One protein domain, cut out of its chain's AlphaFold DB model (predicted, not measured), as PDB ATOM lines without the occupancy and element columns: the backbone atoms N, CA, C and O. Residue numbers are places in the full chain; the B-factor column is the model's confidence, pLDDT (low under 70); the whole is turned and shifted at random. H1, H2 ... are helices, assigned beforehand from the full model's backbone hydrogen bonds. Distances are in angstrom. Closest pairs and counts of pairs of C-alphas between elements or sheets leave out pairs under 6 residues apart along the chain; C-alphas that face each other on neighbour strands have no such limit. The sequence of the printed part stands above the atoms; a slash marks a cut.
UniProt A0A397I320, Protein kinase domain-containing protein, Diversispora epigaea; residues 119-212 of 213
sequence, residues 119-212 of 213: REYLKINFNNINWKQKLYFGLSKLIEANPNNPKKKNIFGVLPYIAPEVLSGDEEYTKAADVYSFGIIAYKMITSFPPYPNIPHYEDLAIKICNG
ATOM      1  N   ARG A 119     172.932 191.930 129.748       85.69
ATOM      2  CA  ARG A 119     171.482 192.176 129.710       85.69
ATOM      3  C   ARG A 119     170.957 192.623 131.070       85.69
ATOM      4  O   ARG A 119     170.180 193.573 131.104       85.69
ATOM      5  N   GLU A 120     171.330 191.938 132.143       86.12
ATOM      6  CA  GLU A 120     170.893 192.308 133.493       86.12
ATOM      7  C   GLU A 120     171.622 193.560 133.983       86.12
ATOM      8  O   GLU A 120     170.977 194.470 134.503       86.12
ATOM      9  N   TYR A 121     172.919 193.683 133.688       88.19
ATOM     10  CA  TYR A 121     173.700 194.868 134.033       88.19
ATOM     11  C   TYR A 121     173.102 196.151 133.437       88.19
ATOM     12  O   TYR A 121     172.912 197.141 134.147       88.19
ATOM     13  N   LEU A 122     172.731 196.137 132.149       87.88
ATOM     14  CA  LEU A 122     172.111 197.294 131.501       87.88
ATOM     15  C   LEU A 122     170.746 197.644 132.106       87.88
ATOM     16  O   LEU A 122     170.450 198.826 132.214       87.88
ATOM     17  N   LYS A 123     169.926 196.678 132.541       87.56
ATOM     18  CA  LYS A 123     168.622 196.986 133.166       87.56
ATOM     19  C   LYS A 123     168.765 197.830 134.432       87.56
ATOM     20  O   LYS A 123     167.914 198.670 134.696       87.56
ATOM     21  N   ILE A 124     169.818 197.582 135.205       89.62
ATOM     22  CA  ILE A 124     170.057 198.244 136.491       89.62
ATOM     23  C   ILE A 124     170.827 199.554 136.281       89.62
ATOM     24  O   ILE A 124     170.483 200.581 136.858       89.62
ATOM     25  N   ASN A 125     171.849 199.536 135.421       89.38
ATOM     26  CA  ASN A 125     172.854 200.596 135.349       89.38
ATOM     27  C   ASN A 125     172.724 201.526 134.137       89.38
ATOM     28  O   ASN A 125     173.562 202.408 133.974       89.38
ATOM     29  N   PHE A 126     171.700 201.383 133.287       89.62
ATOM     30  CA  PHE A 126     171.597 202.136 132.026       89.62
ATOM     31  C   PHE A 126     171.832 203.649 132.165       89.62
ATOM     32  O   PHE A 126     172.577 204.227 131.374       89.62
ATOM     33  N   ASN A 127     171.236 204.274 133.187       89.50
ATOM     34  CA  ASN A 127     171.341 205.717 133.433       89.50
ATOM     35  C   ASN A 127     172.697 206.144 134.025       89.50
ATOM     36  O   ASN A 127     173.033 207.324 133.983       89.50
ATOM     37  N   ASN A 128     173.475 205.197 134.558       90.19
ATOM     38  CA  ASN A 128     174.753 205.444 135.230       90.19
ATOM     39  C   ASN A 128     175.965 205.187 134.318       90.19
ATOM     40  O   ASN A 128     177.083 205.573 134.654       90.19
ATOM     41  N   ILE A 129     175.763 204.536 133.168       90.12
ATOM     42  CA  ILE A 129     176.834 204.200 132.225       90.12
ATOM     43  C   ILE A 129     177.045 205.360 131.247       90.12
ATOM     44  O   ILE A 129     176.146 205.739 130.493       90.12
ATOM     45  N   ASN A 130     178.269 205.883 131.196       90.19
ATOM     46  CA  ASN A 130     178.637 206.942 130.257       90.19
ATOM     47  C   ASN A 130     178.969 206.404 128.848       90.19
ATOM     48  O   ASN A 130     179.163 205.208 128.629       90.19
ATOM     49  N   TRP A 131     179.084 207.305 127.868       87.69
ATOM     50  CA  TRP A 131     179.372 206.941 126.475       87.69
ATOM     51  C   TRP A 131     180.699 206.205 126.274       87.69
ATOM     52  O   TRP A 131     180.777 205.321 125.425       87.69
ATOM     53  N   LYS A 132     181.727 206.521 127.069       88.31
ATOM     54  CA  LYS A 132     183.023 205.836 126.997       88.31
ATOM     55  C   LYS A 132     182.893 204.379 127.450       88.31
ATOM     56  O   LYS A 132     183.422 203.489 126.798       88.31
ATOM     57  N   GLN A 133     182.155 204.129 128.529       86.19
ATOM     58  CA  GLN A 133     181.862 202.775 129.006       86.19
ATOM     59  C   GLN A 133     181.002 201.999 128.004       86.19
ATOM     60  O   GLN A 133     181.302 200.844 127.723       86.19
ATOM     61  N   LYS A 134     179.996 202.644 127.394       84.94
ATOM     62  CA  LYS A 134     179.233 202.042 126.287       84.94
ATOM     63  C   LYS A 134     180.164 201.643 125.141       84.94
ATOM     64  O   LYS A 134     180.085 200.518 124.677       84.94
ATOM     65  N   LEU A 135     181.091 202.506 124.733       84.12
ATOM     66  CA  LEU A 135     182.050 202.165 123.681       84.12
ATOM     67  C   LEU A 135     182.921 200.952 124.049       84.12
ATOM     68  O   LEU A 135     183.136 200.095 123.199       84.12
ATOM     69  N   TYR A 136     183.365 200.839 125.306       82.94
ATOM     70  CA  TYR A 136     184.150 199.687 125.760       82.94
ATOM     71  C   TYR A 136     183.380 198.364 125.708       82.94
ATOM     72  O   TYR A 136     183.952 197.366 125.283       82.94
ATOM     73  N   PHE A 137     182.087 198.351 126.054       78.12
ATOM     74  CA  PHE A 137     181.247 197.157 125.870       78.12
ATOM     75  C   PHE A 137     181.114 196.745 124.398       78.12
ATOM     76  O   PHE A 137     180.820 195.590 124.109       78.12
ATOM     77  N   GLY A 138     181.313 197.691 123.478       73.00
ATOM     78  CA  GLY A 138     181.280 197.467 122.039       73.00
ATOM     79  C   GLY A 138     182.622 197.051 121.426       73.00
ATOM     80  O   GLY A 138     182.714 196.942 120.205       73.00
ATOM     81  N   LEU A 139     183.683 196.848 122.208       73.12
ATOM     82  CA  LEU A 139     184.929 196.327 121.649       73.12
ATOM     83  C   LEU A 139     184.787 194.825 121.396       73.12
ATOM     84  O   LEU A 139     184.416 194.066 122.286       73.12
ATOM     85  N   SER A 140     185.086 194.405 120.168       74.56
ATOM     86  CA  SER A 140     185.095 193.001 119.764       74.56
ATOM     87  C   SER A 140     186.444 192.638 119.160       74.56
ATOM     88  O   SER A 140     187.140 193.481 118.587       74.56
ATOM     89  N   LYS A 141     186.809 191.364 119.291       76.44
ATOM     90  CA  LYS A 141     188.035 190.808 118.733       76.44
ATOM     91  C   LYS A 141     187.686 189.808 117.643       76.44
ATOM     92  O   LYS A 141     186.901 188.892 117.862       76.44
ATOM     93  N   LEU A 142     188.287 189.986 116.468       75.31
ATOM     94  CA  LEU A 142     188.140 189.041 115.368       75.31
ATOM     95  C   LEU A 142     188.994 187.802 115.633       75.31
ATOM     96  O   LEU A 142     190.181 187.908 115.940       75.31
ATOM     97  N   ILE A 143     188.386 186.634 115.463       74.38
ATOM     98  CA  ILE A 143     189.065 185.343 115.509       74.38
ATOM     99  C   ILE A 143     188.998 184.759 114.105       74.38
ATOM    100  O   ILE A 143     187.926 184.676 113.507       74.38
ATOM    101  N   GLU A 144     190.145 184.381 113.547       70.69
ATOM    102  CA  GLU A 144     190.163 183.700 112.257       70.69
ATOM    103  C   GLU A 144     189.576 182.293 112.394       70.69
ATOM    104  O   GLU A 144     189.903 181.549 113.323       70.69
ATOM    105  N   ALA A 145     188.698 181.933 111.458       65.75
ATOM    106  CA  ALA A 145     188.088 180.614 111.429       65.75
ATOM    107  C   ALA A 145     189.170 179.539 111.246       65.75
ATOM    108  O   ALA A 145     190.011 179.645 110.355       65.75
ATOM    109  N   ASN A 146     189.127 178.488 112.068       67.69
ATOM    110  CA  ASN A 146     189.982 177.323 111.871       67.69
ATOM    111  C   ASN A 146     189.474 176.546 110.639       67.69
ATOM    112  O   ASN A 146     188.382 175.976 110.712       67.69
ATOM    113  N   PRO A 147     190.230 176.481 109.525       62.53
ATOM    114  CA  PRO A 147     189.773 175.831 108.295       62.53
ATOM    115  C   PRO A 147     189.560 174.318 108.455       62.53
ATOM    116  O   PRO A 147     188.908 173.704 107.615       62.53
ATOM    117  N   ASN A 148     190.084 173.721 109.531       64.12
ATOM    118  CA  ASN A 148     189.939 172.300 109.837       64.12
ATOM    119  C   ASN A 148     188.677 171.973 110.654       64.12
ATOM    120  O   ASN A 148     188.392 170.796 110.872       64.12
ATOM    121  N   ASN A 149     187.929 172.975 111.131       63.66
ATOM    122  CA  ASN A 149     186.692 172.727 111.863       63.66
ATOM    123  C   ASN A 149     185.578 172.369 110.859       63.66
ATOM    124  O   ASN A 149     185.344 173.143 109.926       63.66
ATOM    125  N   PRO A 150     184.897 171.213 110.988       62.06
ATOM    126  CA  PRO A 150     183.812 170.852 110.087       62.06
ATOM    127  C   PRO A 150     182.742 171.941 110.054       62.06
ATOM    128  O   PRO A 150     182.197 172.338 111.085       62.06
ATOM    129  N   LYS A 151     182.407 172.385 108.843       63.66
ATOM    130  CA  LYS A 151     181.303 173.308 108.604       63.66
ATOM    131  C   LYS A 151     179.995 172.671 109.072       63.66
ATOM    132  O   LYS A 151     179.537 171.679 108.506       63.66
ATOM    133  N   LYS A 152     179.415 173.216 110.142       64.62
ATOM    134  CA  LYS A 152     178.110 172.809 110.670       64.62
ATOM    135  C   LYS A 152     177.068 173.819 110.192       64.62
ATOM    136  O   LYS A 152     177.163 174.990 110.530       64.62
ATOM    137  N   LYS A 153     176.038 173.351 109.484       66.00
ATOM    138  CA  LYS A 153     174.886 174.169 109.048       66.00
ATOM    139  C   LYS A 153     173.841 174.428 110.143       66.00
ATOM    140  O   LYS A 153     172.732 174.860 109.853       66.00
ATOM    141  N   ASN A 154     174.156 174.126 111.398       76.69
ATOM    142  CA  ASN A 154     173.209 174.341 112.484       76.69
ATOM    143  C   ASN A 154     173.200 175.825 112.861       76.69
ATOM    144  O   ASN A 154     174.247 176.394 113.166       76.69
ATOM    145  N   ILE A 155     172.014 176.427 112.861       82.69
ATOM    146  CA  ILE A 155     171.812 177.806 113.308       82.69
ATOM    147  C   ILE A 155     171.829 177.813 114.839       82.69
ATOM    148  O   ILE A 155     171.036 177.118 115.480       82.69
ATOM    149  N   PHE A 156     172.728 178.599 115.430       81.88
ATOM    150  CA  PHE A 156     172.855 178.752 116.878       81.88
ATOM    151  C   PHE A 156     172.785 180.226 117.254       81.88
ATOM    152  O   PHE A 156     173.609 181.030 116.837       81.88
ATOM    153  N   GLY A 157     171.840 180.599 118.109       83.69
ATOM    154  CA  GLY A 157     171.786 181.963 118.609       83.69
ATOM    155  C   GLY A 157     170.419 182.348 119.131       83.69
ATOM    156  O   GLY A 157     169.473 181.562 119.132       83.69
ATOM    157  N   VAL A 158     170.326 183.592 119.583       86.50
ATOM    158  CA  VAL A 158     169.065 184.194 120.008       86.50
ATOM    159  C   VAL A 158     168.512 184.967 118.816       86.50
ATOM    160  O   VAL A 158     169.151 185.904 118.355       86.50
ATOM    161  N   LEU A 159     167.334 184.570 118.332       89.69
ATOM    162  CA  LEU A 159     166.771 184.944 117.026       89.69
ATOM    163  C   LEU A 159     166.927 186.425 116.608       89.69
ATOM    164  O   LEU A 159     167.389 186.652 115.496       89.69
ATOM    165  N   PRO A 160     166.656 187.441 117.455       90.56
ATOM    166  CA  PRO A 160     166.826 188.851 117.079       90.56
ATOM    167  C   PRO A 160     168.254 189.285 116.750       90.56
ATOM    168  O   PRO A 160     168.446 190.371 116.222       90.56
ATOM    169  N   TYR A 161     169.245 188.494 117.153       92.31
ATOM    170  CA  TYR A 161     170.661 188.776 116.954       92.31
ATOM    171  C   TYR A 161     171.231 188.006 115.761       92.31
ATOM    172  O   TYR A 161     172.383 188.219 115.423       92.31
ATOM    173  N   ILE A 162     170.460 187.111 115.136       92.75
ATOM    174  CA  ILE A 162     170.921 186.317 113.996       92.75
ATOM    175  C   ILE A 162     170.640 187.104 112.714       92.75
ATOM    176  O   ILE A 162     169.527 187.588 112.512       92.75
ATOM    177  N   ALA A 163     171.657 187.229 111.866       94.06
ATOM    178  CA  ALA A 163     171.566 187.953 110.606       94.06
ATOM    179  C   ALA A 163     170.593 187.273 109.618       94.06
ATOM    180  O   ALA A 163     170.472 186.041 109.635       94.06
ATOM    181  N   PRO A 164     169.894 188.042 108.762       94.06
ATOM    182  CA  PRO A 164     168.898 187.507 107.835       94.06
ATOM    183  C   PRO A 164     169.460 186.432 106.897       94.06
ATOM    184  O   PRO A 164     168.810 185.410 106.711       94.06
ATOM    185  N   GLU A 165     170.677 186.608 106.380       92.12
ATOM    186  CA  GLU A 165     171.354 185.663 105.481       92.12
ATOM    187  C   GLU A 165     171.678 184.310 106.140       92.12
ATOM    188  O   GLU A 165     171.749 183.279 105.471       92.12
ATOM    189  N   VAL A 166     171.836 184.301 107.468       92.06
ATOM    190  CA  VAL A 166     172.025 183.074 108.251       92.06
ATOM    191  C   VAL A 166     170.673 182.429 108.564       92.06
ATOM    192  O   VAL A 166     170.548 181.206 108.523       92.06
ATOM    193  N   LEU A 167     169.645 183.236 108.860       90.62
ATOM    194  CA  LEU A 167     168.283 182.755 109.129       90.62
ATOM    195  C   LEU A 167     167.625 182.123 107.897       90.62
ATOM    196  O   LEU A 167     166.930 181.118 108.039       90.62
ATOM    197  N   SER A 168     167.839 182.690 106.708       87.56
ATOM    198  CA  SER A 168     167.342 182.140 105.442       87.56
ATOM    199  C   SER A 168     168.058 180.848 105.037       87.56
ATOM    200  O   SER A 168     167.527 180.071 104.242       87.56
ATOM    201  N   GLY A 169     169.238 180.591 105.611       84.75
ATOM    202  CA  GLY A 169     170.103 179.471 105.250       84.75
ATOM    203  C   GLY A 169     170.891 179.695 103.955       84.75
ATOM    204  O   GLY A 169     171.450 178.729 103.427       84.75
ATOM    205  N   ASP A 170     170.933 180.936 103.456       80.69
ATOM    206  CA  ASP A 170     171.688 181.316 102.257       80.69
ATOM    207  C   ASP A 170     173.201 181.266 102.513       80.69
ATOM    208  O   ASP A 170     173.966 180.818 101.653       80.69
ATOM    209  N   GLU A 171     173.632 181.661 103.716       80.62
ATOM    210  CA  GLU A 171     175.031 181.644 104.142       80.62
ATOM    211  C   GLU A 171     175.228 180.971 105.514       80.62
ATOM    212  O   GLU A 171     174.337 180.905 106.360       80.62
ATOM    213  N   GLU A 172     176.440 180.458 105.747       85.81
ATOM    214  CA  GLU A 172     176.905 180.134 107.103       85.81
ATOM    215  C   GLU A 172     177.250 181.428 107.860       85.81
ATOM    216  O   GLU A 172     177.291 182.506 107.275       85.81
ATOM    217  N   TYR A 173     177.542 181.345 109.161       87.19
ATOM    218  CA  TYR A 173     177.992 182.517 109.919       87.19
ATOM    219  C   TYR A 173     179.239 183.144 109.279       87.19
ATOM    220  O   TYR A 173     180.294 182.511 109.175       87.19
ATOM    221  N   THR A 174     179.112 184.405 108.868       89.12
ATOM    222  CA  THR A 174     180.188 185.202 108.275       89.12
ATOM    223  C   THR A 174     180.576 186.369 109.178       89.12
ATOM    224  O   THR A 174     179.863 186.737 110.111       89.12
ATOM    225  N   LYS A 175     181.687 187.035 108.843       88.75
ATOM    226  CA  LYS A 175     182.066 188.300 109.492       88.75
ATOM    227  C   LYS A 175     180.971 189.372 109.359       88.75
ATOM    228  O   LYS A 175     180.862 190.228 110.228       88.75
ATOM    229  N   ALA A 176     180.177 189.348 108.283       91.06
ATOM    230  CA  ALA A 176     179.061 190.277 108.111       91.06
ATOM    231  C   ALA A 176     177.917 189.967 109.094       91.06
ATOM    232  O   ALA A 176     177.380 190.890 109.710       91.06
ATOM    233  N   ALA A 177     177.636 188.684 109.337       91.81
ATOM    234  CA  ALA A 177     176.662 188.259 110.339       91.81
ATOM    235  C   ALA A 177     177.067 188.671 111.772       91.81
ATOM    236  O   ALA A 177     176.219 189.084 112.573       91.81
ATOM    237  N   ASP A 178     178.366 188.645 112.094       90.44
ATOM    238  CA  ASP A 178     178.883 189.174 113.366       90.44
ATOM    239  C   ASP A 178     178.653 190.692 113.486       90.44
ATOM    240  O   ASP A 178     178.245 191.181 114.543       90.44
ATOM    241  N   VAL A 179     178.842 191.449 112.396       92.19
ATOM    242  CA  VAL A 179     178.571 192.899 112.351       92.19
ATOM    243  C   VAL A 179     177.081 193.198 112.546       92.19
ATOM    244  O   VAL A 179     176.740 194.133 113.274       92.19
ATOM    245  N   TYR A 180     176.186 192.396 111.963       94.12
ATOM    246  CA  TYR A 180     174.746 192.501 112.217       94.12
ATOM    247  C   TYR A 180     174.436 192.309 113.708       94.12
ATOM    248  O   TYR A 180     173.829 193.178 114.340       94.12
ATOM    249  N   SER A 181     174.925 191.208 114.290       93.25
ATOM    250  CA  SER A 181     174.739 190.870 115.708       93.25
ATOM    251  C   SER A 181     175.226 192.001 116.617       93.25
ATOM    252  O   SER A 181     174.543 192.407 117.564       93.25
ATOM    253  N   PHE A 182     176.389 192.561 116.284       91.25
ATOM    254  CA  PHE A 182     176.973 193.705 116.963       91.25
ATOM    255  C   PHE A 182     176.081 194.951 116.890       91.25
ATOM    256  O   PHE A 182     175.870 195.614 117.905       91.25
ATOM    257  N   GLY A 183     175.494 195.246 115.727       92.81
ATOM    258  CA  GLY A 183     174.541 196.346 115.558       92.81
ATOM    259  C   GLY A 183     173.319 196.222 116.473       92.81
ATOM    260  O   GLY A 183     172.907 197.200 117.101       92.81
ATOM    261  N   ILE A 184     172.783 195.008 116.632       93.06
ATOM    262  CA  ILE A 184     171.659 194.736 117.541       93.06
ATOM    263  C   ILE A 184     172.068 194.903 119.018       93.06
ATOM    264  O   ILE A 184     171.303 195.444 119.825       93.06
ATOM    265  N   ILE A 185     173.286 194.494 119.395       91.06
ATOM    266  CA  ILE A 185     173.840 194.737 120.740       91.06
ATOM    267  C   ILE A 185     174.009 196.242 120.990       91.06
ATOM    268  O   ILE A 185     173.575 196.742 122.031       91.06
ATOM    269  N   ALA A 186     174.561 196.979 120.024       91.12
ATOM    270  CA  ALA A 186     174.737 198.424 120.103       91.12
ATOM    271  C   ALA A 186     173.391 199.154 120.251       91.12
ATOM    272  O   ALA A 186     173.255 200.020 121.119       91.12
ATOM    273  N   TYR A 187     172.362 198.753 119.493       90.94
ATOM    274  CA  TYR A 187     170.993 199.255 119.657       90.94
ATOM    275  C   TYR A 187     170.505 199.088 121.100       90.94
ATOM    276  O   TYR A 187     170.025 200.043 121.715       90.94
ATOM    277  N   LYS A 188     170.685 197.900 121.682       89.31
ATOM    278  CA  LYS A 188     170.285 197.626 123.066       89.31
ATOM    279  C   LYS A 188     171.074 198.459 124.079       89.31
ATOM    280  O   LYS A 188     170.500 198.934 125.053       89.31
ATOM    281  N   MET A 189     172.366 198.680 123.860       89.19
ATOM    282  CA  MET A 189     173.197 199.523 124.730       89.19
ATOM    283  C   MET A 189     172.816 201.007 124.682       89.19
ATOM    284  O   MET A 189     172.986 201.732 125.667       89.19
ATOM    285  N   ILE A 190     172.320 201.477 123.537       89.12
ATOM    286  CA  ILE A 190     171.898 202.868 123.348       89.12
ATOM    287  C   ILE A 190     170.486 203.089 123.884       89.12
ATOM    288  O   ILE A 190     170.218 204.159 124.420       89.12
ATOM    289  N   THR A 191     169.605 202.093 123.773       88.69
ATOM    290  CA  THR A 191     168.169 202.260 124.036       88.69
ATOM    291  C   THR A 191     167.663 201.571 125.302       88.69
ATOM    292  O   THR A 191     166.576 201.903 125.760       88.69
ATOM    293  N   SER A 192     168.411 200.618 125.873       85.75
ATOM    294  CA  SER A 192     167.996 199.664 126.924       85.75
ATOM    295  C   SER A 192     166.860 198.705 126.549       85.75
ATOM    296  O   SER A 192     166.577 197.764 127.296       85.75
ATOM    297  N   PHE A 193     166.237 198.882 125.383       85.88
ATOM    298  CA  PHE A 193     165.118 198.063 124.948       85.88
ATOM    299  C   PHE A 193     165.593 196.740 124.337       85.88
ATOM    300  O   PHE A 193     166.666 196.672 123.724       85.88
ATOM    301  N   PRO A 194     164.814 195.654 124.494       85.31
ATOM    302  CA  PRO A 194     165.045 194.463 123.698       85.31
ATOM    303  C   PRO A 194     164.838 194.801 122.213       85.31
ATOM    304  O   PRO A 194     163.985 195.632 121.894       85.31
ATOM    305  N   PRO A 195     165.596 194.177 121.298       85.62
ATOM    306  CA  PRO A 195     165.330 194.318 119.871       85.62
ATOM    307  C   PRO A 195     163.917 193.824 119.558       85.62
ATOM    308  O   PRO A 195     163.482 192.832 120.132       85.62
ATOM    309  N   TYR A 196     163.210 194.510 118.661       85.62
ATOM    310  CA  TYR A 196     161.842 194.166 118.242       85.62
ATOM    311  C   TYR A 196     160.836 193.999 119.402       85.62
ATOM    312  O   TYR A 196     160.140 192.987 119.469       85.62
ATOM    313  N   PRO A 197     160.689 194.992 120.301       78.19
ATOM    314  CA  PRO A 197     159.905 194.843 121.534       78.19
ATOM    315  C   PRO A 197     158.408 194.573 121.299       78.19
ATOM    316  O   PRO A 197     157.734 194.041 122.174       78.19
ATOM    317  N   ASN A 198     157.894 194.936 120.119       80.56
ATOM    318  CA  ASN A 198     156.478 194.828 119.758       80.56
ATOM    319  C   ASN A 198     156.158 193.590 118.902       80.56
ATOM    320  O   ASN A 198     155.030 193.455 118.432       80.56
ATOM    321  N   ILE A 199     157.136 192.712 118.646       75.50
ATOM    322  CA  ILE A 199     156.955 191.526 117.805       75.50
ATOM    323  C   ILE A 199     157.250 190.280 118.647       75.50
ATOM    324  O   ILE A 199     158.343 190.168 119.199       75.50
ATOM    325  N   PRO A 200     156.314 189.319 118.742       73.31
ATOM    326  CA  PRO A 200     156.585 188.036 119.377       73.31
ATOM    327  C   PRO A 200     157.795 187.337 118.733       73.31
ATOM    328  O   PRO A 200     157.857 187.190 117.514       73.31
ATOM    329  N   HIS A 201     158.759 186.904 119.550       63.69
ATOM    330  CA  HIS A 201     160.009 186.278 119.102       63.69
ATOM    331  C   HIS A 201     159.824 184.797 118.708       63.69
ATOM    332  O   HIS A 201     160.384 183.910 119.349       63.69
ATOM    333  N   TYR A 202     159.030 184.545 117.666       68.62
ATOM    334  CA  TYR A 202     158.780 183.220 117.074       68.62
ATOM    335  C   TYR A 202     159.141 183.211 115.572       68.62
ATOM    336  O   TYR A 202     159.790 184.145 115.097       68.62
ATOM    337  N   GLU A 203     158.735 182.176 114.822       67.12
ATOM    338  CA  GLU A 203     159.002 182.020 113.373       67.12
ATOM    339  C   GLU A 203     158.632 183.267 112.550       67.12
ATOM    340  O   GLU A 203     159.392 183.680 111.672       67.12
ATOM    341  N   ASP A 204     157.538 183.943 112.909       80.06
ATOM    342  CA  ASP A 204     157.095 185.182 112.259       80.06
ATOM    343  C   ASP A 204     158.149 186.296 112.296       80.06
ATOM    344  O   ASP A 204     158.231 187.109 111.373       80.06
ATOM    345  N   LEU A 205     158.962 186.364 113.356       83.12
ATOM    346  CA  LEU A 205     160.017 187.366 113.456       83.12
ATOM    347  C   LEU A 205     161.193 187.031 112.535       83.12
ATOM    348  O   LEU A 205     161.746 187.948 111.935       83.12
ATOM    349  N   ALA A 206     161.552 185.753 112.380       84.50
ATOM    350  CA  ALA A 206     162.612 185.359 111.451       84.50
ATOM    351  C   ALA A 206     162.242 185.730 110.008       84.50
ATOM    352  O   ALA A 206     163.050 186.336 109.306       84.50
ATOM    353  N   ILE A 207     160.996 185.455 109.602       84.75
ATOM    354  CA  ILE A 207     160.482 185.813 108.273       84.75
ATOM    355  C   ILE A 207     160.512 187.331 108.069       84.75
ATOM    356  O   ILE A 207     160.971 187.806 107.032       84.75
ATOM    357  N   LYS A 208     160.064 188.108 109.064       86.81
ATOM    358  CA  LYS A 208     160.121 189.576 109.003       86.81
ATOM    359  C   LYS A 208     161.552 190.071 108.846       86.81
ATOM    360  O   LYS A 208     161.814 190.821 107.919       86.81
ATOM    361  N   ILE A 209     162.489 189.598 109.670       88.06
ATOM    362  CA  ILE A 209     163.909 189.972 109.571       88.06
ATOM    363  C   ILE A 209     164.458 189.694 108.164       88.06
ATOM    364  O   ILE A 209     165.077 190.580 107.577       88.06
ATOM    365  N   CYS A 210     164.177 188.518 107.591       87.94
ATOM    366  CA  CYS A 210     164.620 188.161 106.236       87.94
ATOM    367  C   CYS A 210     164.037 189.082 105.151       87.94
ATOM    368  O   CYS A 210     164.692 189.347 104.149       87.94
ATOM    369  N   ASN A 211     162.834 189.617 105.369       88.31
ATOM    370  CA  ASN A 211     162.180 190.556 104.457       88.31
ATOM    371  C   ASN A 211     162.578 192.026 104.688       88.31
ATOM    372  O   ASN A 211     162.007 192.914 104.057       88.31
ATOM    373  N   GLY A 212     163.539 192.301 105.577       83.56
ATOM    374  CA  GLY A 212     163.943 193.667 105.927       83.56
ATOM    375  C   GLY A 212     163.070 194.336 106.996       83.56
ATOM    376  O   GLY A 212     163.238 195.536 107.220       83.56
TER     377      GLY A 212
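Overview. This is residues 119 to 212 of the 213 residues of the protein "Protein kinase domain-containing protein" of Diversispora epigaea (UniProt A0A397I320). One long helix, H4, runs through the middle; two short helices, H1 and H2, lie by its last turns, and the four-residue H3 lies by its first turns, with H5 packed on H3 at a distance from H4. A wide loop, residues 138 to 163, makes a long detour from H2 round to H3, and few contacts join the helices. The printed part has 94 residues with five named helices, in the order H1, H2, H3, H4, H5, and no named strand; the class is all helix, though the helices hold 43 of the 94 residues, under half. The whole is only just loose, close to compact, with a radius of gyration of the C-alphas of 15.2 A, and it spans 43 by 33 by 20 A.

Along the chain. Begin at C-alpha 119, at (171.482, 192.176, 129.710), where H1 opens; it covers residues 119 to 125 and is 10.2 A long from first to last C-alpha. Next comes H2, residues 131 to 137, 10.0 A long. Read on through residues 138 to 163, which have no named element, to H3, residues 164 to 167, 5.0 A long. Then find C-alpha 175 at (182.066, 188.300, 109.492); from there H4, residues 175 to 191, runs 24.5 A to C-alpha 191 at (168.169, 202.260, 124.036). The last helix, H5, residues 203 to 210, is 11.0 A long and ends with C-alpha 210 at (164.620, 188.161, 106.236).

Arrangement. Start from H4 and look at Met 189. H1 is close to H4 but not clearly touching, the closest C-alphas being those of Leu 122 and Met 189, 7.2 A apart; they run the same way at a shallow tilt of 31 degrees. H2 is also close to H4 but not clearly touching, with the C-alphas of Lys 134 and Met 189 the closest at 6.7 A; they run opposite ways at a steep tilt of 41 degrees. H3 is close to H4 but not clearly touching, its closest C-alphas being those of Val 166 and Ala 177, 7.3 A apart. H3 and H5 touch, with the C-alphas of Pro 164 and Cys 210 the closest at 4.6 A. H4 and H5 are apart, and so are H1 and H2. In H1, H2, H4 and H5 every O i to N i+4 pair is within hydrogen-bond range; H3 is too short for such a pair.

Size, cuts and confidence. The two C-alphas farthest apart are those of Asn 127 and Asn 148, 44.9 A. The printed part has no cut. The links from H2 to H3, 26 residues, and from H4 to H5, 11 residues, are long. The mean pLDDT of the printed part is 83.4; look for values under 70 at residues 145 to 153 and 201 to 203.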